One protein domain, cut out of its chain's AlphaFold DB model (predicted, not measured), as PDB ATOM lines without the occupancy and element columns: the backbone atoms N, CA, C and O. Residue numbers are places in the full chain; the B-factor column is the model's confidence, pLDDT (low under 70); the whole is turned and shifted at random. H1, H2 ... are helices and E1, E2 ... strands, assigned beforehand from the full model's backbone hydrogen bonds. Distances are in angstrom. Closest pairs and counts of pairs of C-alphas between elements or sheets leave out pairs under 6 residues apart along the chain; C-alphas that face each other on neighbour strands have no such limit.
ATOM      1  N   GLU A  31      21.444 -13.127 -41.837       45.91
ATOM      2  CA  GLU A  31      21.498 -11.993 -40.934       45.91
ATOM      3  C   GLU A  31      21.063 -12.436 -39.528       45.91
ATOM      4  O   GLU A  31      20.100 -13.187 -39.362       45.91
ATOM      5  N   ARG A  32      21.819 -12.048 -38.494       47.47
ATOM      6  CA  ARG A  32      21.618 -12.542 -37.123       47.47
ATOM      7  C   ARG A  32      20.350 -11.945 -36.517       47.47
ATOM      8  O   ARG A  32      20.421 -10.935 -35.821       47.47
ATOM      9  N   THR A  33      19.201 -12.577 -36.720       49.94
ATOM     10  CA  THR A  33      17.951 -12.057 -36.163       49.94
ATOM     11  C   THR A  33      17.779 -12.469 -34.697       49.94
ATOM     12  O   THR A  33      17.812 -13.644 -34.331       49.94
ATOM     13  N   LEU A  34      17.606 -11.482 -33.823       57.38
ATOM     14  CA  LEU A  34      17.241 -11.675 -32.421       57.38
ATOM     15  C   LEU A  34      15.770 -12.105 -32.278       57.38
ATOM     16  O   LEU A  34      14.953 -11.855 -33.161       57.38
ATOM     17  N   MET A  35      15.436 -12.781 -31.171       55.19
ATOM     18  CA  MET A  35      14.062 -13.224 -30.887       55.19
ATOM     19  C   MET A  35      13.253 -12.011 -30.400       55.19
ATOM     20  O   MET A  35      13.290 -11.681 -29.218       55.19
ATOM     21  N   ASN A  36      12.609 -11.313 -31.334       66.75
ATOM     22  CA  ASN A  36      11.718 -10.178 -31.075       66.75
ATOM     23  C   ASN A  36      10.382 -10.687 -30.472       66.75
ATOM     24  O   ASN A  36       9.962 -11.782 -30.856       66.75
ATOM     25  N   PRO A  37       9.688  -9.966 -29.568       60.28
ATOM     26  CA  PRO A  37       8.301 -10.250 -29.171       60.28
ATOM     27  C   PRO A  37       7.367 -10.647 -30.325       60.28
ATOM     28  O   PRO A  37       6.589 -11.585 -30.190       60.28
ATOM     29  N   GLU A  38       7.519 -10.034 -31.494       63.91
ATOM     30  CA  GLU A  38       6.772 -10.387 -32.707       63.91
ATOM     31  C   GLU A  38       7.052 -11.826 -33.189       63.91
ATOM     32  O   GLU A  38       6.139 -12.594 -33.483       63.91
ATOM     33  N   LYS A  39       8.319 -12.259 -33.147       69.69
ATOM     34  CA  LYS A  39       8.725 -13.638 -33.464       69.69
ATOM     35  C   LYS A  39       8.206 -14.658 -32.448       69.69
ATOM     36  O   LYS A  39       7.990 -15.815 -32.800       69.69
ATOM     37  N   LEU A  40       7.992 -14.245 -31.195       67.12
ATOM     38  CA  LEU A  40       7.373 -15.096 -30.174       67.12
ATOM     39  C   LEU A  40       5.882 -15.310 -30.445       67.12
ATOM     40  O   LEU A  40       5.397 -16.424 -30.255       67.12
ATOM     41  N   GLU A  41       5.165 -14.289 -30.916       74.88
ATOM     42  CA  GLU A  41       3.761 -14.438 -31.314       74.88
ATOM     43  C   GLU A  41       3.608 -15.306 -32.567       74.88
ATOM     44  O   GLU A  41       2.740 -16.185 -32.605       74.88
ATOM     45  N   ILE A  42       4.524 -15.170 -33.531       75.50
ATOM     46  CA  ILE A  42       4.599 -16.063 -34.695       75.50
ATOM     47  C   ILE A  42       4.836 -17.509 -34.237       75.50
ATOM     48  O   ILE A  42       4.042 -18.389 -34.571       75.50
ATOM     49  N   MET A  43       5.823 -17.750 -33.368       77.88
ATOM     50  CA  MET A  43       6.117 -19.082 -32.824       77.88
ATOM     51  C   MET A  43       4.915 -19.698 -32.084       77.88
ATOM     52  O   MET A  43       4.556 -20.847 -32.336       77.88
ATOM     53  N   LYS A  44       4.239 -18.936 -31.211       78.00
ATOM     54  CA  LYS A  44       3.022 -19.395 -30.510       78.00
ATOM     55  C   LYS A  44       1.900 -19.744 -31.488       78.00
ATOM     56  O   LYS A  44       1.198 -20.734 -31.292       78.00
ATOM     57  N   SER A  45       1.727 -18.950 -32.545       78.62
ATOM     58  CA  SER A  45       0.724 -19.220 -33.579       78.62
ATOM     59  C   SER A  45       1.025 -20.492 -34.378       78.62
ATOM     60  O   SER A  45       0.090 -21.169 -34.795       78.62
ATOM     61  N   MET A  46       2.300 -20.828 -34.595       83.50
ATOM     62  CA  MET A  46       2.723 -22.039 -35.310       83.50
ATOM     63  C   MET A  46       2.509 -23.296 -34.462       83.50
ATOM     64  O   MET A  46       1.991 -24.288 -34.965       83.50
ATOM     65  N   ILE A  47       2.773 -23.217 -33.153       83.69
ATOM     66  CA  ILE A  47       2.479 -24.304 -32.204       83.69
ATOM     67  C   ILE A  47       0.973 -24.601 -32.165       83.69
ATOM     68  O   ILE A  47       0.574 -25.759 -32.233       83.69
ATOM     69  N   ARG A  48       0.122 -23.563 -32.134       86.69
ATOM     70  CA  ARG A  48      -1.348 -23.726 -32.193       86.69
ATOM     71  C   ARG A  48      -1.835 -24.412 -33.474       86.69
ATOM     72  O   ARG A  48      -2.912 -24.992 -33.468       86.69
ATOM     73  N   ARG A  49      -1.058 -24.330 -34.556       80.75
ATOM     74  CA  ARG A  49      -1.348 -24.940 -35.862       80.75
ATOM     75  C   ARG A  49      -0.724 -26.332 -36.032       80.75
ATOM     76  O   ARG A  49      -0.891 -26.927 -37.087       80.75
ATOM     77  N   GLY A  50      -0.026 -26.846 -35.015       76.44
ATOM     78  CA  GLY A  50       0.621 -28.159 -35.059       76.44
ATOM     79  C   GLY A  50       1.908 -28.209 -35.889       76.44
ATOM     80  O   GLY A  50       2.313 -29.295 -36.288       76.44
ATOM     81  N   ALA A  51       2.538 -27.060 -36.161       76.06
ATOM     82  CA  ALA A  51       3.774 -26.995 -36.938       76.06
ATOM     83  C   ALA A  51       4.938 -27.701 -36.226       76.06
ATOM     84  O   ALA A  51       5.075 -27.626 -34.998       76.06
ATOM     85  N   ASP A  52       5.810 -28.336 -37.008       67.88
ATOM     86  CA  ASP A  52       6.977 -29.039 -36.478       67.88
ATOM     87  C   ASP A  52       8.075 -28.051 -36.039       67.88
ATOM     88  O   ASP A  52       8.252 -26.954 -36.575       67.88
ATOM     89  N   THR A  53       8.884 -28.468 -35.068       54.66
ATOM     90  CA  THR A  53      10.021 -27.702 -34.536       54.66
ATOM     91  C   THR A  53      11.010 -27.321 -35.644       54.66
ATOM     92  O   THR A  53      11.662 -26.276 -35.573       54.66
ATOM     93  N   ARG A  54      11.103 -28.140 -36.701       55.62
ATOM     94  CA  ARG A  54      11.937 -27.879 -37.879       55.62
ATOM     95  C   ARG A  54      11.395 -26.734 -38.740       55.62
ATOM     96  O   ARG A  54      12.191 -25.913 -39.188       55.62
ATOM     97  N   GLU A  55      10.076 -26.632 -38.905       61.41
ATOM     98  CA  GLU A  55       9.423 -25.500 -39.580       61.41
ATOM     99  C   GLU A  55       9.610 -24.211 -38.778       61.41
ATOM    100  O   GLU A  55      10.024 -23.197 -39.330       61.41
ATOM    101  N   ILE A  56       9.433 -24.272 -37.455       61.78
ATOM    102  CA  ILE A  56       9.635 -23.134 -36.544       61.78
ATOM    103  C   ILE A  56      11.086 -22.625 -36.601       61.78
ATOM    104  O   ILE A  56      11.341 -21.422 -36.637       61.78
ATOM    105  N   ALA A  57      12.071 -23.524 -36.625       54.59
ATOM    106  CA  ALA A  57      13.483 -23.148 -36.683       54.59
ATOM    107  C   ALA A  57      13.897 -22.560 -38.046       54.59
ATOM    108  O   ALA A  57      14.729 -21.645 -38.090       54.59
ATOM    109  N   LEU A  58      13.325 -23.072 -39.144       61.06
ATOM    110  CA  LEU A  58      13.518 -22.525 -40.488       61.06
ATOM    111  C   LEU A  58      12.939 -21.110 -40.600       61.06
ATOM    112  O   LEU A  58      13.618 -20.232 -41.132       61.06
ATOM    113  N   ASP A  59      11.762 -20.888 -40.016       60.28
ATOM    114  CA  ASP A  59      11.055 -19.603 -40.020       60.28
ATOM    115  C   ASP A  59      11.753 -18.545 -39.131       60.28
ATOM    116  O   ASP A  59      11.817 -17.359 -39.453       60.28
ATOM    117  N   LEU A  60      12.381 -18.969 -38.023       62.91
ATOM    118  CA  LEU A  60      13.000 -18.061 -37.039       62.91
ATOM    119  C   LEU A  60      14.459 -17.647 -37.329       62.91
ATOM    120  O   LEU A  60      14.917 -16.634 -36.789       62.91
ATOM    121  N   ASN A  61      15.165 -18.376 -38.197       56.84
ATOM    122  CA  ASN A  61      16.432 -17.997 -38.841       56.84
ATOM    123  C   ASN A  61      17.635 -17.604 -37.927       56.84
ATOM    124  O   ASN A  61      18.186 -16.512 -38.056       56.84
ATOM    125  N   ILE A  62      18.116 -18.483 -37.025       62.47
ATOM    126  CA  ILE A  62      19.289 -18.213 -36.145       62.47
ATOM    127  C   ILE A  62      20.485 -19.143 -36.451       62.47
ATOM    128  O   ILE A  62      20.316 -20.347 -36.615       62.47
ATOM    129  N   SER A  63      21.719 -18.607 -36.475       61.03
ATOM    130  CA  SER A  63      22.962 -19.366 -36.737       61.03
ATOM    131  C   SER A  63      23.753 -19.761 -35.474       61.03
ATOM    132  O   SER A  63      23.841 -18.991 -34.513       61.03
ATOM    133  N   GLN A  64      24.428 -20.921 -35.494       55.88
ATOM    134  CA  GLN A  64      25.269 -21.427 -34.386       55.88
ATOM    135  C   GLN A  64      26.377 -20.447 -33.952       55.88
ATOM    136  O   GLN A  64      26.659 -20.295 -32.763       55.88
ATOM    137  N   ALA A  65      26.979 -19.722 -34.900       61.47
ATOM    138  CA  ALA A  65      27.982 -18.700 -34.598       61.47
ATOM    139  C   ALA A  65      27.406 -17.559 -33.744       61.47
ATOM    140  O   ALA A  65      28.122 -16.922 -32.974       61.47
ATOM    141  N   SER A  66      26.116 -17.251 -33.893       63.91
ATOM    142  CA  SER A  66      25.417 -16.241 -33.087       63.91
ATOM    143  C   SER A  66      25.249 -16.701 -31.651       63.91
ATOM    144  O   SER A  66      25.579 -15.947 -30.743       63.91
ATOM    145  N   ALA A  67      24.834 -17.956 -31.452       62.28
ATOM    146  CA  ALA A  67      24.722 -18.557 -30.128       62.28
ATOM    147  C   ALA A  67      26.057 -18.500 -29.364       62.28
ATOM    148  O   ALA A  67      26.087 -18.036 -28.227       62.28
ATOM    149  N   ARG A  68      27.173 -18.853 -30.021       72.44
ATOM    150  CA  ARG A  68      28.525 -18.751 -29.434       72.44
ATOM    151  C   ARG A  68      28.909 -17.318 -29.060       72.44
ATOM    152  O   ARG A  68      29.456 -17.091 -27.987       72.44
ATOM    153  N   ARG A  69      28.604 -16.339 -29.921       76.50
ATOM    154  CA  ARG A  69      28.860 -14.917 -29.628       76.50
ATOM    155  C   ARG A  69      28.074 -14.443 -28.404       76.50
ATOM    156  O   ARG A  69      28.603 -13.659 -27.628       76.50
ATOM    157  N   TYR A  70      26.833 -14.900 -28.231       77.12
ATOM    158  CA  TYR A  70      26.006 -14.511 -27.087       77.12
ATOM    159  C   TYR A  70      26.507 -15.091 -25.768       77.12
ATOM    160  O   TYR A  70      26.534 -14.362 -24.784       77.12
ATOM    161  N   LYS A  71      26.936 -16.360 -25.763       83.50
ATOM    162  CA  LYS A  71      27.542 -17.001 -24.585       83.50
ATOM    163  C   LYS A  71      28.730 -16.191 -24.065       83.50
ATOM    164  O   LYS A  71      28.686 -15.688 -22.947       83.50
ATOM    165  N   ARG A  72      29.674 -15.887 -24.961       86.44
ATOM    166  CA  ARG A  72      30.853 -15.072 -24.647       86.44
ATOM    167  C   ARG A  72      30.502 -13.699 -24.064       86.44
ATOM    168  O   ARG A  72      31.074 -13.292 -23.067       86.44
ATOM    169  N   LYS A  73      29.531 -12.998 -24.654       86.94
ATOM    170  CA  LYS A  73      29.095 -11.674 -24.176       86.94
ATOM    171  C   LYS A  73      28.494 -11.719 -22.764       86.94
ATOM    172  O   LYS A  73      28.671 -10.785 -21.991       86.94
ATOM    173  N   ILE A  74      27.761 -12.788 -22.442       87.31
ATOM    174  CA  ILE A  74      27.185 -13.006 -21.106       87.31
ATOM    175  C   ILE A  74      28.295 -13.280 -20.084       87.31
ATOM    176  O   ILE A  74      28.269 -12.709 -18.996       87.31
ATOM    177  N   GLU A  75      29.272 -14.114 -20.443       89.06
ATOM    178  CA  GLU A  75      30.445 -14.386 -19.607       89.06
ATOM    179  C   GLU A  75      31.253 -13.111 -19.352       89.06
ATOM    180  O   GLU A  75      31.522 -12.784 -18.201       89.06
ATOM    181  N   GLU A  76      31.569 -12.347 -20.402       90.62
ATOM    182  CA  GLU A  76      32.294 -11.074 -20.308       90.62
ATOM    183  C   GLU A  76      31.593 -10.094 -19.354       90.62
ATOM    184  O   GLU A  76      32.242  -9.502 -18.494       90.62
ATOM    185  N   ALA A  77      30.264  -9.958 -19.443       89.38
ATOM    186  CA  ALA A  77      29.501  -9.081 -18.554       89.38
ATOM    187  C   ALA A  77      29.644  -9.478 -17.073       89.38
ATOM    188  O   ALA A  77      29.797  -8.616 -16.208       89.38
ATOM    189  N   VAL A  78      29.624 -10.781 -16.783       90.12
ATOM    190  CA  VAL A  78      29.774 -11.314 -15.423       90.12
ATOM    191  C   VAL A  78      31.216 -11.234 -14.924       90.12
ATOM    192  O   VAL A  78      31.437 -10.941 -13.753       90.12
ATOM    193  N   VAL A  79      32.201 -11.477 -15.786       88.75
ATOM    194  CA  VAL A  79      33.623 -11.377 -15.426       88.75
ATOM    195  C   VAL A  79      33.996  -9.929 -15.110       88.75
ATOM    196  O   VAL A  79      34.674  -9.682 -14.114       88.75
ATOM    197  N   ASN A  80      33.504  -8.974 -15.902       89.31
ATOM    198  CA  ASN A  80      33.773  -7.549 -15.704       89.31
ATOM    199  C   ASN A  80      33.101  -6.995 -14.443       89.31
ATOM    200  O   ASN A  80      33.667  -6.147 -13.756       89.31
ATOM    201  N   ASN A  81      31.894  -7.466 -14.125       89.56
ATOM    202  CA  ASN A  81      31.187  -7.088 -12.909       89.56
ATOM    203  C   ASN A  81      30.504  -8.305 -12.291       89.56
ATOM    204  O   ASN A  81      29.343  -8.605 -12.567       89.56
ATOM    205  N   ASN A  82      31.202  -8.974 -11.380       90.31
ATOM    206  CA  ASN A  82      30.672 -10.169 -10.730       90.31
ATOM    207  C   ASN A  82      29.445  -9.896  -9.844       90.31
ATOM    208  O   ASN A  82      28.701 -10.825  -9.553       90.31
ATOM    209  N   SER A  83      29.198  -8.648  -9.435       91.06
ATOM    210  CA  SER A  83      28.052  -8.260  -8.603       91.06
ATOM    211  C   SER A  83      26.771  -7.991  -9.400       91.06
ATOM    212  O   SER A  83      25.722  -7.697  -8.822       91.06
ATOM    213  N   ILE A  84      26.847  -8.099 -10.729       92.00
ATOM    214  CA  ILE A  84      25.746  -7.789 -11.632       92.00
ATOM    215  C   ILE A  84      24.540  -8.717 -11.411       92.00
ATOM    216  O   ILE A  84      24.656  -9.924 -11.176       92.00
ATOM    217  N   THR A  85      23.339  -8.148 -11.500       93.06
ATOM    218  CA  THR A  85      22.086  -8.916 -11.474       93.06
ATOM    219  C   THR A  85      21.763  -9.459 -12.868       93.06
ATOM    220  O   THR A  85      22.289  -8.970 -13.860       93.06
ATOM    221  N   LEU A  86      20.853 -10.436 -12.990       92.38
ATOM    222  CA  LEU A  86      20.433 -10.907 -14.323       92.38
ATOM    223  C   LEU A  86      19.799  -9.795 -15.168       92.38
ATOM    224  O   LEU A  86      20.020  -9.754 -16.374       92.38
ATOM    225  N   GLY A  87      19.032  -8.905 -14.530       91.75
ATOM    226  CA  GLY A  87      18.493  -7.711 -15.180       91.75
ATOM    227  C   GLY A  87      19.610  -6.767 -15.621       91.75
ATOM    228  O   GLY A  87      19.589  -6.295 -16.746       91.75
ATOM    229  N   GLY A  88      20.646  -6.586 -14.797       91.44
ATOM    230  CA  GLY A  88      21.841  -5.833 -15.185       91.44
ATOM    231  C   GLY A  88      22.549  -6.436 -16.401       91.44
ATOM    232  O   GLY A  88      22.846  -5.713 -17.345       91.44
ATOM    233  N   VAL A  89      22.744  -7.762 -16.436       91.81
ATOM    234  CA  VAL A  89      23.313  -8.451 -17.612       91.81
ATOM    235  C   VAL A  89      22.437  -8.217 -18.841       91.81
ATOM    236  O   VAL A  89      22.952  -7.945 -19.921       91.81
ATOM    237  N   GLN A  90      21.115  -8.289 -18.689       91.81
ATOM    238  CA  GLN A  90      20.176  -8.011 -19.771       91.81
ATOM    239  C   GLN A  90      20.315  -6.576 -20.297       91.81
ATOM    240  O   GLN A  90      20.379  -6.399 -21.512       91.81
ATOM    241  N   THR A  91      20.406  -5.578 -19.416       92.31
ATOM    242  CA  THR A  91      20.615  -4.172 -19.794       92.31
ATOM    243  C   THR A  91      21.939  -3.987 -20.536       92.31
ATOM    244  O   THR A  91      21.937  -3.452 -21.641       92.31
ATOM    245  N   CYS A  92      23.048  -4.533 -20.017       90.31
ATOM    246  CA  CYS A  92      24.355  -4.463 -20.682       90.31
ATOM    247  C   CYS A  92      24.351  -5.121 -22.071       90.31
ATOM    248  O   CYS A  92      25.039  -4.672 -22.987       90.31
ATOM    249  N   LEU A  93      23.587  -6.201 -22.254       85.62
ATOM    250  CA  LEU A  93      23.419  -6.825 -23.567       85.62
ATOM    251  C   LEU A  93      22.546  -5.972 -24.493       85.62
ATOM    252  O   LEU A  93      22.864  -5.855 -25.679       85.62
ATOM    253  N   ALA A  94      21.480  -5.362 -23.972       86.25
ATOM    254  CA  ALA A  94      20.582  -4.500 -24.732       86.25
ATOM    255  C   ALA A  94      21.309  -3.261 -25.281       86.25
ATOM    256  O   ALA A  94      21.151  -2.953 -26.461       86.25
ATOM    257  N   GLU A  95      22.185  -2.637 -24.486       87.75
ATOM    258  CA  GLU A  95      23.075  -1.538 -24.909       87.75
ATOM    259  C   GLU A  95      23.985  -1.932 -26.084       87.75
ATOM    260  O   GLU A  95      24.359  -1.109 -26.913       87.75
ATOM    261  N   GLN A  96      24.305  -3.221 -26.207       81.50
ATOM    262  CA  GLN A  96      25.116  -3.773 -27.292       81.50
ATOM    263  C   GLN A  96      24.268  -4.296 -28.466       81.50
ATOM    264  O   GLN A  96      24.775  -5.040 -29.316       81.50
ATOM    265  N   GLY A  97      22.976  -3.955 -28.493       76.00
ATOM    266  CA  GLY A  97      22.012  -4.369 -29.512       76.00
ATOM    267  C   GLY A  97      21.561  -5.827 -29.390       76.00
ATOM    268  O   GLY A  97      21.124  -6.421 -30.373       76.00
ATOM    269  N   ILE A  98      21.705  -6.451 -28.216       78.44
ATOM    270  CA  ILE A  98      21.391  -7.866 -27.977       78.44
ATOM    271  C   ILE A  98      20.237  -7.974 -26.973       78.44
ATOM    272  O   ILE A  98      20.430  -7.992 -25.764       78.44
ATOM    273  N   SER A  99      19.019  -8.131 -27.484       81.12
ATOM    274  CA  SER A  99      17.829  -8.420 -26.672       81.12
ATOM    275  C   SER A  99      17.674  -9.914 -26.348       81.12
ATOM    276  O   SER A  99      17.443 -10.751 -27.228       81.12
ATOM    277  N   ARG A 100      17.787 -10.287 -25.069       80.06
ATOM    278  CA  ARG A 100      17.520 -11.654 -24.590       80.06
ATOM    279  C   ARG A 100      16.747 -11.641 -23.281       80.06
ATOM    280  O   ARG A 100      16.859 -10.709 -22.495       80.06
ATOM    281  N   SER A 101      15.960 -12.693 -23.054       83.88
ATOM    282  CA  SER A 101      15.225 -12.853 -21.802       83.88
ATOM    283  C   SER A 101      16.158 -13.239 -20.656       83.88
ATOM    284  O   SER A 101      17.105 -14.011 -20.839       83.88
ATOM    285  N   VAL A 102      15.826 -12.772 -19.451       87.88
ATOM    286  CA  VAL A 102      16.501 -13.137 -18.194       87.88
ATOM    287  C   VAL A 102      16.618 -14.655 -18.023       87.88
ATOM    288  O   VAL A 102      17.677 -15.156 -17.650       87.88
ATOM    289  N   SER A 103      15.569 -15.410 -18.365       83.88
ATOM    290  CA  SER A 103      15.572 -16.877 -18.283       83.88
ATOM    291  C   SER A 103      16.615 -17.517 -19.200       83.88
ATOM    292  O   SER A 103      17.275 -18.478 -18.807       83.88
ATOM    293  N   THR A 104      16.809 -16.969 -20.405       83.56
ATOM    294  CA  THR A 104      17.833 -17.455 -21.344       83.56
ATOM    295  C   THR A 104      19.234 -17.176 -20.812       83.56
ATOM    296  O   THR A 104      20.086 -18.058 -20.857       83.56
ATOM    297  N   ILE A 105      19.456 -15.979 -20.265       87.06
ATOM    298  CA  ILE A 105      20.732 -15.589 -19.648       87.06
ATOM    299  C   ILE A 105      21.054 -16.517 -18.469       87.06
ATOM    300  O   ILE A 105      22.149 -17.062 -18.396       87.06
ATOM    301  N   CYS A 106      20.080 -16.764 -17.588       90.44
ATOM    302  CA  CYS A 106      20.226 -17.676 -16.452       90.44
ATOM    303  C   CYS A 106      20.605 -19.097 -16.891       90.44
ATOM    304  O   CYS A 106      21.511 -19.700 -16.318       90.44
ATOM    305  N   ARG A 107      19.941 -19.631 -17.927       87.00
ATOM    306  CA  ARG A 107      20.267 -20.955 -18.474       87.00
ATOM    307  C   ARG A 107      21.690 -21.002 -19.025       87.00
ATOM    308  O   ARG A 107      22.416 -21.933 -18.700       87.00
ATOM    309  N   ILE A 108      22.088 -19.997 -19.804       86.69
ATOM    310  CA  ILE A 108      23.442 -19.914 -20.365       86.69
ATOM    311  C   ILE A 108      24.486 -19.880 -19.246       86.69
ATOM    312  O   ILE A 108      25.426 -20.658 -19.287       86.69
ATOM    313  N   LEU A 109      24.292 -19.066 -18.205       90.38
ATOM    314  CA  LEU A 109      25.224 -19.019 -17.075       90.38
ATOM    315  C   LEU A 109      25.379 -20.381 -16.387       90.38
ATOM    316  O   LEU A 109      26.491 -20.764 -16.042       90.38
ATOM    317  N   LYS A 110      24.288 -21.140 -16.227       90.44
ATOM    318  CA  LYS A 110      24.349 -22.499 -15.669       90.44
ATOM    319  C   LYS A 110      25.118 -23.468 -16.569       90.44
ATOM    320  O   LYS A 110      25.896 -24.262 -16.056       90.44
ATOM    321  N   GLU A 111      24.903 -23.404 -17.884       88.44
ATOM    322  CA  GLU A 111      25.637 -24.222 -18.864       88.44
ATOM    323  C   GLU A 111      27.139 -23.919 -18.843       88.44
ATOM    324  O   GLU A 111      27.947 -24.842 -18.893       88.44
ATOM    325  N   GLU A 112      27.512 -22.648 -18.689       88.06
ATOM    326  CA  GLU A 112      28.909 -22.200 -18.603       88.06
ATOM    327  C   GLU A 112      29.498 -22.346 -17.189       88.06
ATOM    328  O   GLU A 112      30.519 -21.750 -16.854       88.06
ATOM    329  N   SER A 113      28.865 -23.148 -16.325       93.00
ATOM    330  CA  SER A 113      29.345 -23.433 -14.967       93.00
ATOM    331  C   SER A 113      29.496 -22.194 -14.075       93.00
ATOM    332  O   SER A 113      30.307 -22.186 -13.147       93.00
ATOM    333  N   PHE A 114      28.689 -21.156 -14.296       93.19
ATOM    334  CA  PHE A 114      28.532 -20.043 -13.365       93.19
ATOM    335  C   PHE A 114      27.383 -20.306 -12.399       93.19
ATOM    336  O   PHE A 114      26.313 -20.801 -12.753       93.19
ATOM    337  N   SER A 115      27.593 -19.915 -11.146       93.62
ATOM    338  CA  SER A 115      26.579 -19.994 -10.104       93.62
ATOM    339  C   SER A 115      26.469 -18.675  -9.358       93.62
ATOM    340  O   SER A 115      27.444 -17.933  -9.203       93.62
ATOM    341  N   ARG A 116      25.252 -18.384  -8.895       93.81
ATOM    342  CA  ARG A 116      24.964 -17.214  -8.076       93.81
ATOM    343  C   ARG A 116      25.353 -17.514  -6.631       93.81
ATOM    344  O   ARG A 116      24.811 -18.432  -6.024       93.81
ATOM    345  N   LYS A 117      26.282 -16.740  -6.078       93.50
ATOM    346  CA  LYS A 117      26.869 -16.945  -4.747       93.50
ATOM    347  C   LYS A 117      26.881 -15.640  -3.956       93.50
ATOM    348  O   LYS A 117      26.791 -14.554  -4.531       93.50
ATOM    349  N   ARG A 118      26.976 -15.742  -2.629       92.06
ATOM    350  CA  ARG A 118      27.105 -14.574  -1.746       92.06
ATOM    351  C   ARG A 118      28.448 -13.888  -1.999       92.06
ATOM    352  O   ARG A 118      29.471 -14.561  -2.096       92.06
ATOM    353  N   LEU A 119      28.426 -12.565  -2.127       91.19
ATOM    354  CA  LEU A 119      29.622 -11.768  -2.376       91.19
ATOM    355  C   LEU A 119      30.446 -11.629  -1.103       91.19
ATOM    356  O   LEU A 119      29.934 -11.208  -0.064       91.19
ATOM    357  N   GLN A 120      31.738 -11.921  -1.211       89.38
ATOM    358  CA  GLN A 120      32.695 -11.555  -0.182       89.38
ATOM    359  C   GLN A 120      33.082 -10.086  -0.382       89.38
ATOM    360  O   GLN A 120      33.836  -9.755  -1.298       89.38
ATOM    361  N   LYS A 121      32.537  -9.210   0.465       85.81
ATOM    362  CA  LYS A 121      32.848  -7.777   0.472       85.81
ATOM    363  C   LYS A 121      34.174  -7.565   1.203       85.81
ATOM    364  O   LYS A 121      34.303  -7.939   2.366       85.81
ATOM    365  N   ILE A 122      35.165  -7.009   0.512       84.12
ATOM    366  CA  ILE A 122      36.500  -6.743   1.056       84.12
ATOM    367  C   ILE A 122      36.740  -5.230   0.995       84.12
ATOM    368  O   ILE A 122      36.795  -4.689  -0.111       84.12
ATOM    369  N   PRO A 123      36.887  -4.538   2.140       84.19
ATOM    370  CA  PRO A 123      37.263  -3.130   2.125       84.19
ATOM    371  C   PRO A 123      38.647  -2.984   1.489       84.19
ATOM    372  O   PRO A 123      39.577  -3.682   1.891       84.19
ATOM    373  N   VAL A 124      38.801  -2.087   0.514       82.62
ATOM    374  CA  VAL A 124      40.095  -1.826  -0.150       82.62
ATOM    375  C   VAL A 124      41.141  -1.397   0.878       82.62
ATOM    376  O   VAL A 124      42.267  -1.891   0.881       82.62
ATOM    377  N   GLU A 125      40.729  -0.549   1.818       80.38
ATOM    378  CA  GLU A 125      41.577  -0.007   2.874       80.38
ATOM    379  C   GLU A 125      42.145  -1.098   3.789       80.38
ATOM    380  O   GLU A 125      43.255  -0.950   4.291       80.38
ATOM    381  N   ARG A 126      41.459  -2.242   3.945       76.75
ATOM    382  CA  ARG A 126      41.956  -3.389   4.726       76.75
ATOM    383  C   ARG A 126      43.305  -3.904   4.219       76.75
ATOM    384  O   ARG A 126      44.077  -4.428   5.017       76.75
ATOM    385  N   ASN A 127      43.547  -3.800   2.912       81.94
ATOM    386  CA  ASN A 127      44.742  -4.319   2.249       81.94
ATOM    387  C   ASN A 127      45.815  -3.237   2.031       81.94
ATOM    388  O   ASN A 127      46.774  -3.483   1.305       81.94
ATOM    389  N   SER A 128      45.665  -2.039   2.612       86.25
ATOM    390  CA  SER A 128      46.747  -1.053   2.592       86.25
ATOM    391  C   SER A 128      47.901  -1.532   3.475       86.25
ATOM    392  O   SER A 128      47.673  -2.128   4.527       86.25
ATOM    393  N   ILE A 129      49.139  -1.256   3.059       88.75
ATOM    394  CA  ILE A 129      50.346  -1.658   3.804       88.75
ATOM    395  C   ILE A 129      50.281  -1.121   5.241       88.75
ATOM    396  O   ILE A 129      50.404  -1.885   6.189       88.75
ATOM    397  N   SER A 130      49.928   0.159   5.400       86.44
ATOM    398  CA  SER A 130      49.755   0.794   6.712       86.44
ATOM    399  C   SER A 130      48.738   0.062   7.604       86.44
ATOM    400  O   SER A 130      49.031  -0.248   8.758       86.44
ATOM    401  N   ASN A 131      47.562  -0.303   7.075       86.44
ATOM    402  CA  ASN A 131      46.552  -1.015   7.865       86.44
ATOM    403  C   ASN A 131      46.941  -2.473   8.142       86.44
ATOM    404  O   ASN A 131      46.550  -3.026   9.172       86.44
ATOM    405  N   MET A 132      47.701  -3.109   7.248       87.69
ATOM    406  CA  MET A 132      48.269  -4.433   7.497       87.69
ATOM    407  C   MET A 132      49.272  -4.392   8.654       87.69
ATOM    408  O   MET A 132      49.158  -5.213   9.567       87.69
ATOM    409  N   ASP A 133      50.172  -3.409   8.666       90.31
ATOM    410  CA  ASP A 133      51.181  -3.228   9.715       90.31
ATOM    411  C   ASP A 133      50.537  -2.890  11.066       90.31
ATOM    412  O   ASP A 133      50.862  -3.502  12.086       90.31
ATOM    413  N   LEU A 134      49.556  -1.980  11.080       89.56
ATOM    414  CA  LEU A 134      48.790  -1.644  12.285       89.56
ATOM    415  C   LEU A 134      48.095  -2.874  12.875       89.56
ATOM    416  O   LEU A 134      48.182  -3.113  14.079       89.56
ATOM    417  N   ARG A 135      47.447  -3.693  12.037       87.00
ATOM    418  CA  ARG A 135      46.791  -4.930  12.491       87.00
ATOM    419  C   ARG A 135      47.800  -5.943  13.011       87.00
ATOM    420  O   ARG A 135      47.531  -6.585  14.021       87.00
ATOM    421  N   GLN A 136      48.952  -6.079  12.359       91.31
ATOM    422  CA  GLN A 136      50.006  -6.976  12.823       91.31
ATOM    423  C   GLN A 136      50.541  -6.547  14.196       91.31
ATOM    424  O   GLN A 136      50.663  -7.385  15.091       91.31
ATOM    425  N   ASN A 137      50.821  -5.257  14.378       91.06
ATOM    426  CA  ASN A 137      51.309  -4.710  15.642       91.06
ATOM    427  C   ASN A 137      50.268  -4.836  16.756       91.06
ATOM    428  O   ASN A 137      50.604  -5.264  17.858       91.06
ATOM    429  N   TYR A 138      48.999  -4.554  16.452       87.81
ATOM    430  CA  TYR A 138      47.896  -4.743  17.388       87.81
ATOM    431  C   TYR A 138      47.758  -6.207  17.830       87.81
ATOM    432  O   TYR A 138      47.680  -6.477  19.025       87.81
ATOM    433  N   CYS A 139      47.812  -7.164  16.895       88.62
ATOM    434  CA  CYS A 139      47.780  -8.588  17.235       88.62
ATOM    435  C   CYS A 139      48.957  -8.995  18.133       88.62
ATOM    436  O   CYS A 139      48.745  -9.708  19.106       88.62
ATOM    437  N   ARG A 140      50.182  -8.524  17.850       91.25
ATOM    438  CA  ARG A 140      51.351  -8.798  18.710       91.25
ATOM    439  C   ARG A 140      51.165  -8.255  20.123       91.25
ATOM    440  O   ARG A 140      51.513  -8.931  21.082       91.25
ATOM    441  N   MET A 141      50.633  -7.040  20.245       89.62
ATOM    442  CA  MET A 141      50.346  -6.424  21.537       89.62
ATOM    443  C   MET A 141      49.285  -7.224  22.303       89.62
ATOM    444  O   MET A 141      49.496  -7.528  23.473       89.62
ATOM    445  N   LEU A 142      48.185  -7.608  21.643       86.06
ATOM    446  CA  LEU A 142      47.128  -8.427  22.241       86.06
ATOM    447  C   LEU A 142      47.635  -9.790  22.719       86.06
ATOM    448  O   LEU A 142      47.268 -10.202  23.810       86.06
ATOM    449  N   SER A 143      48.494 -10.470  21.950       87.94
ATOM    450  CA  SER A 143      49.063 -11.773  22.337       87.94
ATOM    451  C   SER A 143      49.862 -11.741  23.645       87.94
ATOM    452  O   SER A 143      50.088 -12.793  24.233       87.94
ATOM    453  N   ASN A 144      50.307 -10.561  24.083       87.62
ATOM    454  CA  ASN A 144      51.043 -10.389  25.334       87.62
ATOM    455  C   ASN A 144      50.128 -10.085  26.533       87.62
ATOM    456  O   ASN A 144      50.612 -10.021  27.663       87.62
ATOM    457  N   LEU A 145      48.832  -9.851  26.306       85.19
ATOM    458  CA  LEU A 145      47.853  -9.650  27.368       85.19
ATOM    459  C   LEU A 145      47.285 -11.000  27.806       85.19
ATOM    460  O   LEU A 145      47.074 -11.891  26.989       85.19
ATOM    461  N   SER A 146      47.036 -11.143  29.103       87.69
ATOM    462  CA  SER A 146      46.351 -12.309  29.645       87.69
ATOM    463  C   SER A 146      44.839 -12.198  29.418       87.69
ATOM    464  O   SER A 146      44.262 -11.112  29.520       87.69
ATOM    465  N   ASP A 147      44.196 -13.327  29.114       85.69
ATOM    466  CA  ASP A 147      42.777 -13.386  28.736       85.69
ATOM    467  C   ASP A 147      41.834 -12.824  29.817       85.69
ATOM    468  O   ASP A 147      40.795 -12.249  29.501       85.69
ATOM    469  N   ASP A 148      42.216 -12.925  31.094       89.19
ATOM    470  CA  ASP A 148      41.474 -12.413  32.257       89.19
ATOM    471  C   ASP A 148      41.373 -10.877  32.309       89.19
ATOM    472  O   ASP A 148      40.606 -10.331  33.101       89.19
ATOM    473  N   ARG A 149      42.125 -10.168  31.459       82.94
ATOM    474  CA  ARG A 149      42.140  -8.699  31.371       82.94
ATOM    475  C   ARG A 149      41.448  -8.157  30.122       82.94
ATOM    476  O   ARG A 149      41.478  -6.948  29.891       82.94
ATOM    477  N   LEU A 150      40.845  -9.021  29.305       85.19
ATOM    478  CA  LEU A 150      40.211  -8.630  28.051       85.19
ATOM    479  C   LEU A 150      38.695  -8.498  28.222       85.19
ATOM    480  O   LEU A 150      37.998  -9.456  28.545       85.19
ATOM    481  N   ILE A 151      38.172  -7.303  27.944       85.06
ATOM    482  CA  ILE A 151      36.733  -7.048  27.826       85.06
ATOM    483  C   ILE A 151      36.446  -6.687  26.372       85.06
ATOM    484  O   ILE A 151      37.040  -5.756  25.827       85.06
ATOM    485  N   TYR A 152      35.533  -7.426  25.741       81.12
ATOM    486  CA  TYR A 152      35.096  -7.152  24.378       81.12
ATOM    487  C   TYR A 152      33.832  -6.295  24.393       81.12
ATOM    488  O   TYR A 152      32.812  -6.687  24.960       81.12
ATOM    489  N   ILE A 153      33.908  -5.128  23.761       84.06
ATOM    490  CA  ILE A 153      32.772  -4.233  23.548       84.06
ATOM    491  C   ILE A 153      32.623  -4.091  22.039       84.06
ATOM    492  O   ILE A 153      33.529  -3.582  21.381       84.06
ATOM    493  N   ASP A 154      31.497  -4.552  21.501       82.62
ATOM    494  CA  ASP A 154      31.172  -4.401  20.085       82.62
ATOM    495  C   ASP A 154      29.981  -3.472  19.918       82.62
ATOM    496  O   ASP A 154      28.988  -3.562  20.644       82.62
ATOM    497  N   GLU A 155      30.081  -2.577  18.946       75.50
ATOM    498  CA  GLU A 155      28.978  -1.710  18.569       75.50
ATOM    499  C   GLU A 155      28.283  -2.286  17.355       75.50
ATOM    500  O   GLU A 155      28.859  -2.430  16.277       75.50
ATOM    501  N   THR A 156      26.998  -2.579  17.509       68.56
ATOM    502  CA  THR A 156      26.202  -3.052  16.387       68.56
ATOM    503  C   THR A 156      25.759  -1.861  15.541       68.56
ATOM    504  O   THR A 156      24.809  -1.157  15.873       68.56
ATOM    505  N   SER A 163      24.143  -2.006  -1.499       77.62
ATOM    506  CA  SER A 163      24.991  -2.756  -2.427       77.62
ATOM    507  C   SER A 163      24.558  -4.224  -2.563       77.62
ATOM    508  O   SER A 163      24.193  -4.858  -1.564       77.62
ATOM    509  N   PRO A 164      24.665  -4.820  -3.769       82.69
ATOM    510  CA  PRO A 164      24.307  -6.216  -3.989       82.69
ATOM    511  C   PRO A 164      25.009  -7.162  -3.006       82.69
ATOM    512  O   PRO A 164      26.199  -7.036  -2.716       82.69
ATOM    513  N   ASN A 165      24.261  -8.138  -2.490       88.38
ATOM    514  CA  ASN A 165      24.788  -9.173  -1.589       88.38
ATOM    515  C   ASN A 165      25.176 -10.462  -2.320       88.38
ATOM    516  O   ASN A 165      25.847 -11.325  -1.756       88.38
ATOM    517  N   PHE A 166      24.751 -10.596  -3.573       91.25
ATOM    518  CA  PHE A 166      24.963 -11.775  -4.395       91.25
ATOM    519  C   PHE A 166      25.546 -11.371  -5.733       91.25
ATOM    520  O   PHE A 166      25.214 -10.316  -6.264       91.25
ATOM    521  N   GLY A 167      26.349 -12.264  -6.283       92.81
ATOM    522  CA  GLY A 167      26.970 -12.113  -7.582       92.81
ATOM    523  C   GLY A 167      27.163 -13.463  -8.245       92.81
ATOM    524  O   GLY A 167      26.721 -14.488  -7.724       92.81
ATOM    525  N   TYR A 168      27.828 -13.467  -9.388       93.94
ATOM    526  CA  TYR A 168      28.127 -14.659 -10.160       93.94
ATOM    527  C   TYR A 168      29.619 -14.967 -10.115       93.94
ATOM    528  O   TYR A 168      30.462 -14.083 -10.218       93.94
ATOM    529  N   ALA A 169      29.942 -16.245  -9.964       93.62
ATOM    530  CA  ALA A 169      31.292 -16.765 -10.126       93.62
ATOM    531  C   ALA A 169      31.230 -18.173 -10.718       93.62
ATOM    532  O   ALA A 169      30.210 -18.856 -10.549       93.62
ATOM    533  N   PRO A 170      32.325 -18.642 -11.336       93.50
ATOM    534  CA  PRO A 170      32.459 -20.044 -11.686       93.50
ATOM    535  C   PRO A 170      32.211 -20.952 -10.471       93.50
ATOM    536  O   PRO A 170      32.435 -20.586  -9.305       93.50
ATOM    537  N   ILE A 171      31.711 -22.156 -10.721       90.94
ATOM    538  CA  ILE A 171      31.577 -23.197  -9.699       90.94
ATOM    539  C   ILE A 171      32.964 -23.455  -9.075       90.94
ATOM    540  O   ILE A 171      33.991 -23.327  -9.728       90.94
ATOM    541  N   GLY A 172      33.006 -23.691  -7.760       90.12
ATOM    542  CA  GLY A 172      34.262 -23.766  -6.994       90.12
ATOM    543  C   GLY A 172      34.892 -22.425  -6.584       90.12
ATOM    544  O   GLY A 172      35.623 -22.388  -5.602       90.12
ATOM    545  N   LEU A 173      34.562 -21.301  -7.236       91.06
ATOM    546  CA  LEU A 173      35.120 -19.985  -6.885       91.06
ATOM    547  C   LEU A 173      34.184 -19.131  -6.016       91.06
ATOM    548  O   LEU A 173      32.960 -19.244  -6.095       91.06
ATOM    549  N   THR A 174      34.760 -18.255  -5.191       88.31
ATOM    550  CA  THR A 174      34.006 -17.280  -4.384       88.31
ATOM    551  C   THR A 174      34.088 -15.902  -5.042       88.31
ATOM    552  O   THR A 174      35.202 -15.415  -5.248       88.31
ATOM    553  N   PRO A 175      32.958 -15.252  -5.373       89.69
ATOM    554  CA  PRO A 175      32.989 -13.920  -5.959       89.69
ATOM    555  C   PRO A 175      33.391 -12.893  -4.892       89.69
ATOM    556  O   PRO A 175      32.817 -12.845  -3.800       89.69
ATOM    557  N   ARG A 176      34.396 -12.076  -5.210       88.31
ATOM    558  CA  ARG A 176      34.927 -11.028  -4.329       88.31
ATOM    559  C   ARG A 176      34.574  -9.660  -4.884       88.31
ATOM    560  O   ARG A 176      34.777  -9.420  -6.071       88.31
ATOM    561  N   LEU A 177      34.090  -8.777  -4.023       85.94
ATOM    562  CA  LEU A 177      33.815  -7.388  -4.361       85.94
ATOM    563  C   LEU A 177      34.675  -6.499  -3.473       85.94
ATOM    564  O   LEU A 177      34.538  -6.521  -2.248       85.94
ATOM    565  N   GLN A 178      35.570  -5.739  -4.093       83.62
ATOM    566  CA  GLN A 178      36.298  -4.692  -3.395       83.62
ATOM    567  C   GLN A 178      35.407  -3.455  -3.279       83.62
ATOM    568  O   GLN A 178      34.698  -3.120  -4.226       83.62
ATOM    569  N   TYR A 179      35.423  -2.794  -2.125       77.25
ATOM    570  CA  TYR A 179      34.681  -1.550  -1.922       77.25
ATOM    571  C   TYR A 179      35.510  -0.528  -1.147       77.25
ATOM    572  O   TYR A 179      36.320  -0.887  -0.291       77.25
ATOM    573  N   HIS A 180      35.290   0.749  -1.446       72.38
ATOM    574  CA  HIS A 180      35.812   1.852  -0.650       72.38
ATOM    575  C   HIS A 180      34.875   2.081   0.534       72.38
ATOM    576  O   HIS A 180      33.671   2.278   0.365       72.38
ATOM    577  N   SER A 181      35.409   1.990   1.742       63.97
ATOM    578  CA  SER A 181      34.670   2.117   2.994       63.97
ATOM    579  C   SER A 181      34.559   3.586   3.389       63.97
ATOM    580  O   SER A 181      35.197   4.019   4.336       63.97
ATOM    581  N   GLN A 182      33.742   4.369   2.683       52.66
ATOM    582  CA  GLN A 182      33.656   5.807   2.973       52.66
ATOM    583  C   GLN A 182      33.012   6.160   4.332       52.66
ATOM    584  O   GLN A 182      33.188   7.283   4.785       52.66
ATOM    585  N   GLU A 183      32.322   5.243   5.026       49.84
ATOM    586  CA  GLU A 183      31.464   5.636   6.169       49.84
ATOM    587  C   GLU A 183      31.749   4.934   7.507       49.84
ATOM    588  O   GLU A 183      31.235   5.357   8.538       49.84
ATOM    589  N   TRP A 184      32.602   3.904   7.545       44.38
ATOM    590  CA  TRP A 184      32.969   3.258   8.820       44.38
ATOM    591  C   TRP A 184      34.158   3.942   9.508       44.38
ATOM    592  O   TRP A 184      34.292   3.886  10.729       44.38
ATOM    593  N   TYR A 185      35.004   4.631   8.737       45.84
ATOM    594  CA  TYR A 185      36.200   5.289   9.263       45.84
ATOM    595  C   TYR A 185      35.881   6.575  10.025       45.84
ATOM    596  O   TYR A 185      36.542   6.851  11.019       45.84
ATOM    597  N   THR A 186      34.844   7.326   9.646       40.03
ATOM    598  CA  THR A 186      34.455   8.555  10.360       40.03
ATOM    599  C   THR A 186      34.061   8.275  11.809       40.03
ATOM    600  O   THR A 186      34.531   8.969  12.707       40.03
ATOM    601  N   LEU A 187      33.278   7.224  12.067       40.59
ATOM    602  CA  LEU A 187      32.849   6.859  13.424       40.59
ATOM    603  C   LEU A 187      33.986   6.287  14.285       40.59
ATOM    604  O   LEU A 187      34.110   6.648  15.456       40.59
ATOM    605  N   ILE A 188      34.851   5.441  13.715       46.88
ATOM    606  CA  ILE A 188      35.975   4.846  14.455       46.88
ATOM    607  C   ILE A 188      37.060   5.896  14.747       46.88
ATOM    608  O   ILE A 188      37.590   5.939  15.856       46.88
ATOM    609  N   PHE A 189      37.366   6.779  13.792       39.28
ATOM    610  CA  PHE A 189      38.399   7.805  13.957       39.28
ATOM    611  C   PHE A 189      37.993   8.871  14.988       39.28
ATOM    612  O   PHE A 189      38.795   9.216  15.854       39.28
ATOM    613  N   LEU A 190      36.723   9.310  14.982       43.00
ATOM    614  CA  LEU A 190      36.178  10.204  16.015       43.00
ATOM    615  C   LEU A 190      36.300   9.605  17.425       43.00
ATOM    616  O   LEU A 190      36.597  10.326  18.376       43.00
ATOM    617  N   LYS A 191      36.136   8.284  17.565       40.75
ATOM    618  CA  LYS A 191      36.268   7.594  18.854       40.75
ATOM    619  C   LYS A 191      37.699   7.478  19.359       40.75
ATOM    620  O   LYS A 191      37.926   7.715  20.542       40.75
ATOM    621  N   VAL A 192      38.659   7.135  18.498       47.81
ATOM    622  CA  VAL A 192      40.075   7.054  18.902       47.81
ATOM    623  C   VAL A 192      40.579   8.430  19.349       47.81
ATOM    624  O   VAL A 192      41.234   8.531  20.386       47.81
ATOM    625  N   GLN A 193      40.192   9.495  18.638       44.56
ATOM    626  CA  GLN A 193      40.532  10.869  19.012       44.56
ATOM    627  C   GLN A 193      39.938  11.257  20.378       44.56
ATOM    628  O   GLN A 193      40.623  11.868  21.196       44.56
ATOM    629  N   LEU A 194      38.681  10.874  20.645       46.97
ATOM    630  CA  LEU A 194      37.992  11.157  21.908       46.97
ATOM    631  C   LEU A 194      38.635  10.421  23.095       46.97
ATOM    632  O   LEU A 194      38.808  11.013  24.156       46.97
ATOM    633  N   ILE A 195      39.039   9.159  22.909       57.16
ATOM    634  CA  ILE A 195      39.715   8.364  23.947       57.16
ATOM    635  C   ILE A 195      41.099   8.946  24.258       57.16
ATOM    636  O   ILE A 195      41.424   9.144  25.426       57.16
ATOM    637  N   GLN A 196      41.885   9.321  23.243       54.06
ATOM    638  CA  GLN A 196      43.182   9.979  23.459       54.06
ATOM    639  C   GLN A 196      43.042  11.350  24.142       54.06
ATOM    640  O   GLN A 196      43.858  11.696  25.000       54.06
ATOM    641  N   LEU A 197      41.998  12.120  23.813       53.28
ATOM    642  CA  LEU A 197      41.666  13.376  24.499       53.28
ATOM    643  C   LEU A 197      41.265  13.142  25.962       53.28
ATOM    644  O   LEU A 197      41.711  13.877  26.843       53.28
ATOM    645  N   MET A 198      40.487  12.096  26.245       56.06
ATOM    646  CA  MET A 198      40.095  11.737  27.609       56.06
ATOM    647  C   MET A 198      41.271  11.242  28.459       56.06
ATOM    648  O   MET A 198      41.420  11.671  29.602       56.06
ATOM    649  N   GLU A 199      42.150  10.404  27.910       63.38
ATOM    650  CA  GLU A 199      43.363   9.951  28.603       63.38
ATOM    651  C   GLU A 199      44.348  11.099  28.867       63.38
ATOM    652  O   GLU A 199      45.041  11.104  29.884       63.38
ATOM    653  N   SER A 200      44.390  12.097  27.982       64.75
ATOM    654  CA  SER A 200      45.194  13.312  28.170       64.75
ATOM    655  C   SER A 200      44.598  14.231  29.238       64.75
ATOM    656  O   SER A 200      45.337  14.885  29.969       64.75
ATOM    657  N   SER A 201      43.269  14.264  29.375       52.66
ATOM    658  CA  SER A 201      42.584  15.039  30.416       52.66
ATOM    659  C   SER A 201      42.701  14.409  31.808       52.66
ATOM    660  O   SER A 201      42.730  15.139  32.794       52.66
ATOM    661  N   LEU A 202      42.791  13.079  31.903       53.22
ATOM    662  CA  LEU A 202      42.946  12.351  33.173       53.22
ATOM    663  C   LEU A 202      44.380  12.373  33.726       53.22
ATOM    664  O   LEU A 202      44.569  12.164  34.915       53.22
ATOM    665  N   LYS A 203      45.388  12.645  32.887       53.81
ATOM    666  CA  LYS A 203      46.798  12.790  33.306       53.81
ATOM    667  C   LYS A 203      47.151  14.183  33.848       53.81
ATOM    668  O   LYS A 203      48.279  14.382  34.281       53.81
ATOM    669  N   ASN A 204      46.213  15.132  33.793       49.94
ATOM    670  CA  ASN A 204      46.384  16.517  34.247       49.94
ATOM    671  C   ASN A 204      45.629  16.825  35.561       49.94
ATOM    672  O   ASN A 204      45.453  17.998  35.891       49.94
TER     673      ASN A 204
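AT A GLANCE: This is residues 31 to 156 and 163 to 204 of the 205 residues of an uncharacterized protein of Thelohanellus kitauei (UniProt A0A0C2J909). The model is a long, thin chain of parts: a knot of three crossed helices, H3, H4 and H5, packs by H3 and H5 on a two-stranded antiparallel ladder, E1 and E3, while a small helical hairpin, H1 and H2, sits at one end of the whole. Beyond the ladder a second pair of strands, E2 and E4, runs side by side, and from there two helical arms stick out toward the other end, residues 129 to 134 and 136 to 141 of H7 and residues 186 to 202 of H8. The printed part has 168 residues with eight named helices and four named strands, in the order H1 H2 H3 H4 H5 E1 E2 H6 H7 E3 E4 H8; the class is mostly helix, and the two sheets are E1 - E3, antiparallel, and E2 - E4, parallel. The whole is extended, with a radius of gyration of the C-alphas of 27.2 A, and spans 93 by 28 by 27 A, the outline of a rod.

IN THESE COORDINATES: Find C-alpha 37 at (8.301, -10.250, -29.171); from there H1, residues 37 to 48, runs 16.8 A. H2 follows at residues 53 to 60, and then H3, residues 64 to 80, covers 24.8 A from its first to its last C-alpha. Next come H4, residues 86 to 95, and H5, residues 102 to 111, each 14.4 A long. Look for E1 from C-alpha 114 at (28.532, -20.043, -13.365) to residue 118, 12.9 A; it runs on into E2, residues 120 to 123, across a break of 1 residue at 58 degrees. H6 is residues 124 to 127, and H7, residues 129 to 143, is 21.2 A long. After the cut you meet E3, residues 166 to 170, 13.3 A, and E4, residues 176 to 179. H8, residues 184 to 202, is the longest helix by residues, 27.8 A, and ends at C-alpha 202 at (42.946, 12.351, 33.173).

HOW THE PARTS SIT: Starting from the first residues, H1 and H2 form a helical hairpin; they only just touch, with 3 pairs of C-alphas within 8 A, Met 43 and Ile 56 being the closest at 6.5 A, at a shallow tilt of 27 degrees, opposite ways. H2 and H3 are apart. H3 touches H4 with residues 73 to 78 alone, the closest C-alphas being those of Ala 77 and Val 89, 6.3 A, at a steep tilt of 64 degrees. With residues 71 to 75 alone H3 touches H5, about perpendicular at 90 degrees, the closest C-alphas being those of Lys 71 and Ile 108, 6.6 A. H4 and H5 touch, about perpendicular at 75 degrees, with the C-alphas of Leu 86 and Val 102 closest at 6.0 A. The closest C-alphas of H3 and E3 are those of Val 78 and Tyr 168, 6.4 A. E1 and E3 are antiparallel at 141 degrees, with N 117 and O 167 within hydrogen-bond range at 2.8 A. E2 and E4 are parallel at 29 degrees, with N 122 and O 177 at 2.9 A. E3 and E4 are near each other. H6 and H7 are close but not clearly touching, Arg 126 and Met 132 having the closest C-alphas at 7.0 A; H8 touches no helix. In H1, H2, H3, H4, H5, H7 and H8 every O i to N i+4 pair is within hydrogen-bond range; H6 is too short for such a pair.

THE WHOLE: The two C-alphas farthest apart are those of Arg 49 and Asn 204, 94.4 A. Residues 157 to 162 are not printed, and C-alphas 156 and 163 stand 18.9 A apart across this cut, in the link from H7 to E3. Of the links that are printed whole, none is long. Residues 144 to 156 hold no named element. The mean pLDDT of the printed part is 76.9; it is under 70 at residues 31 to 40, 52 to 67, 156 and 181 to 204.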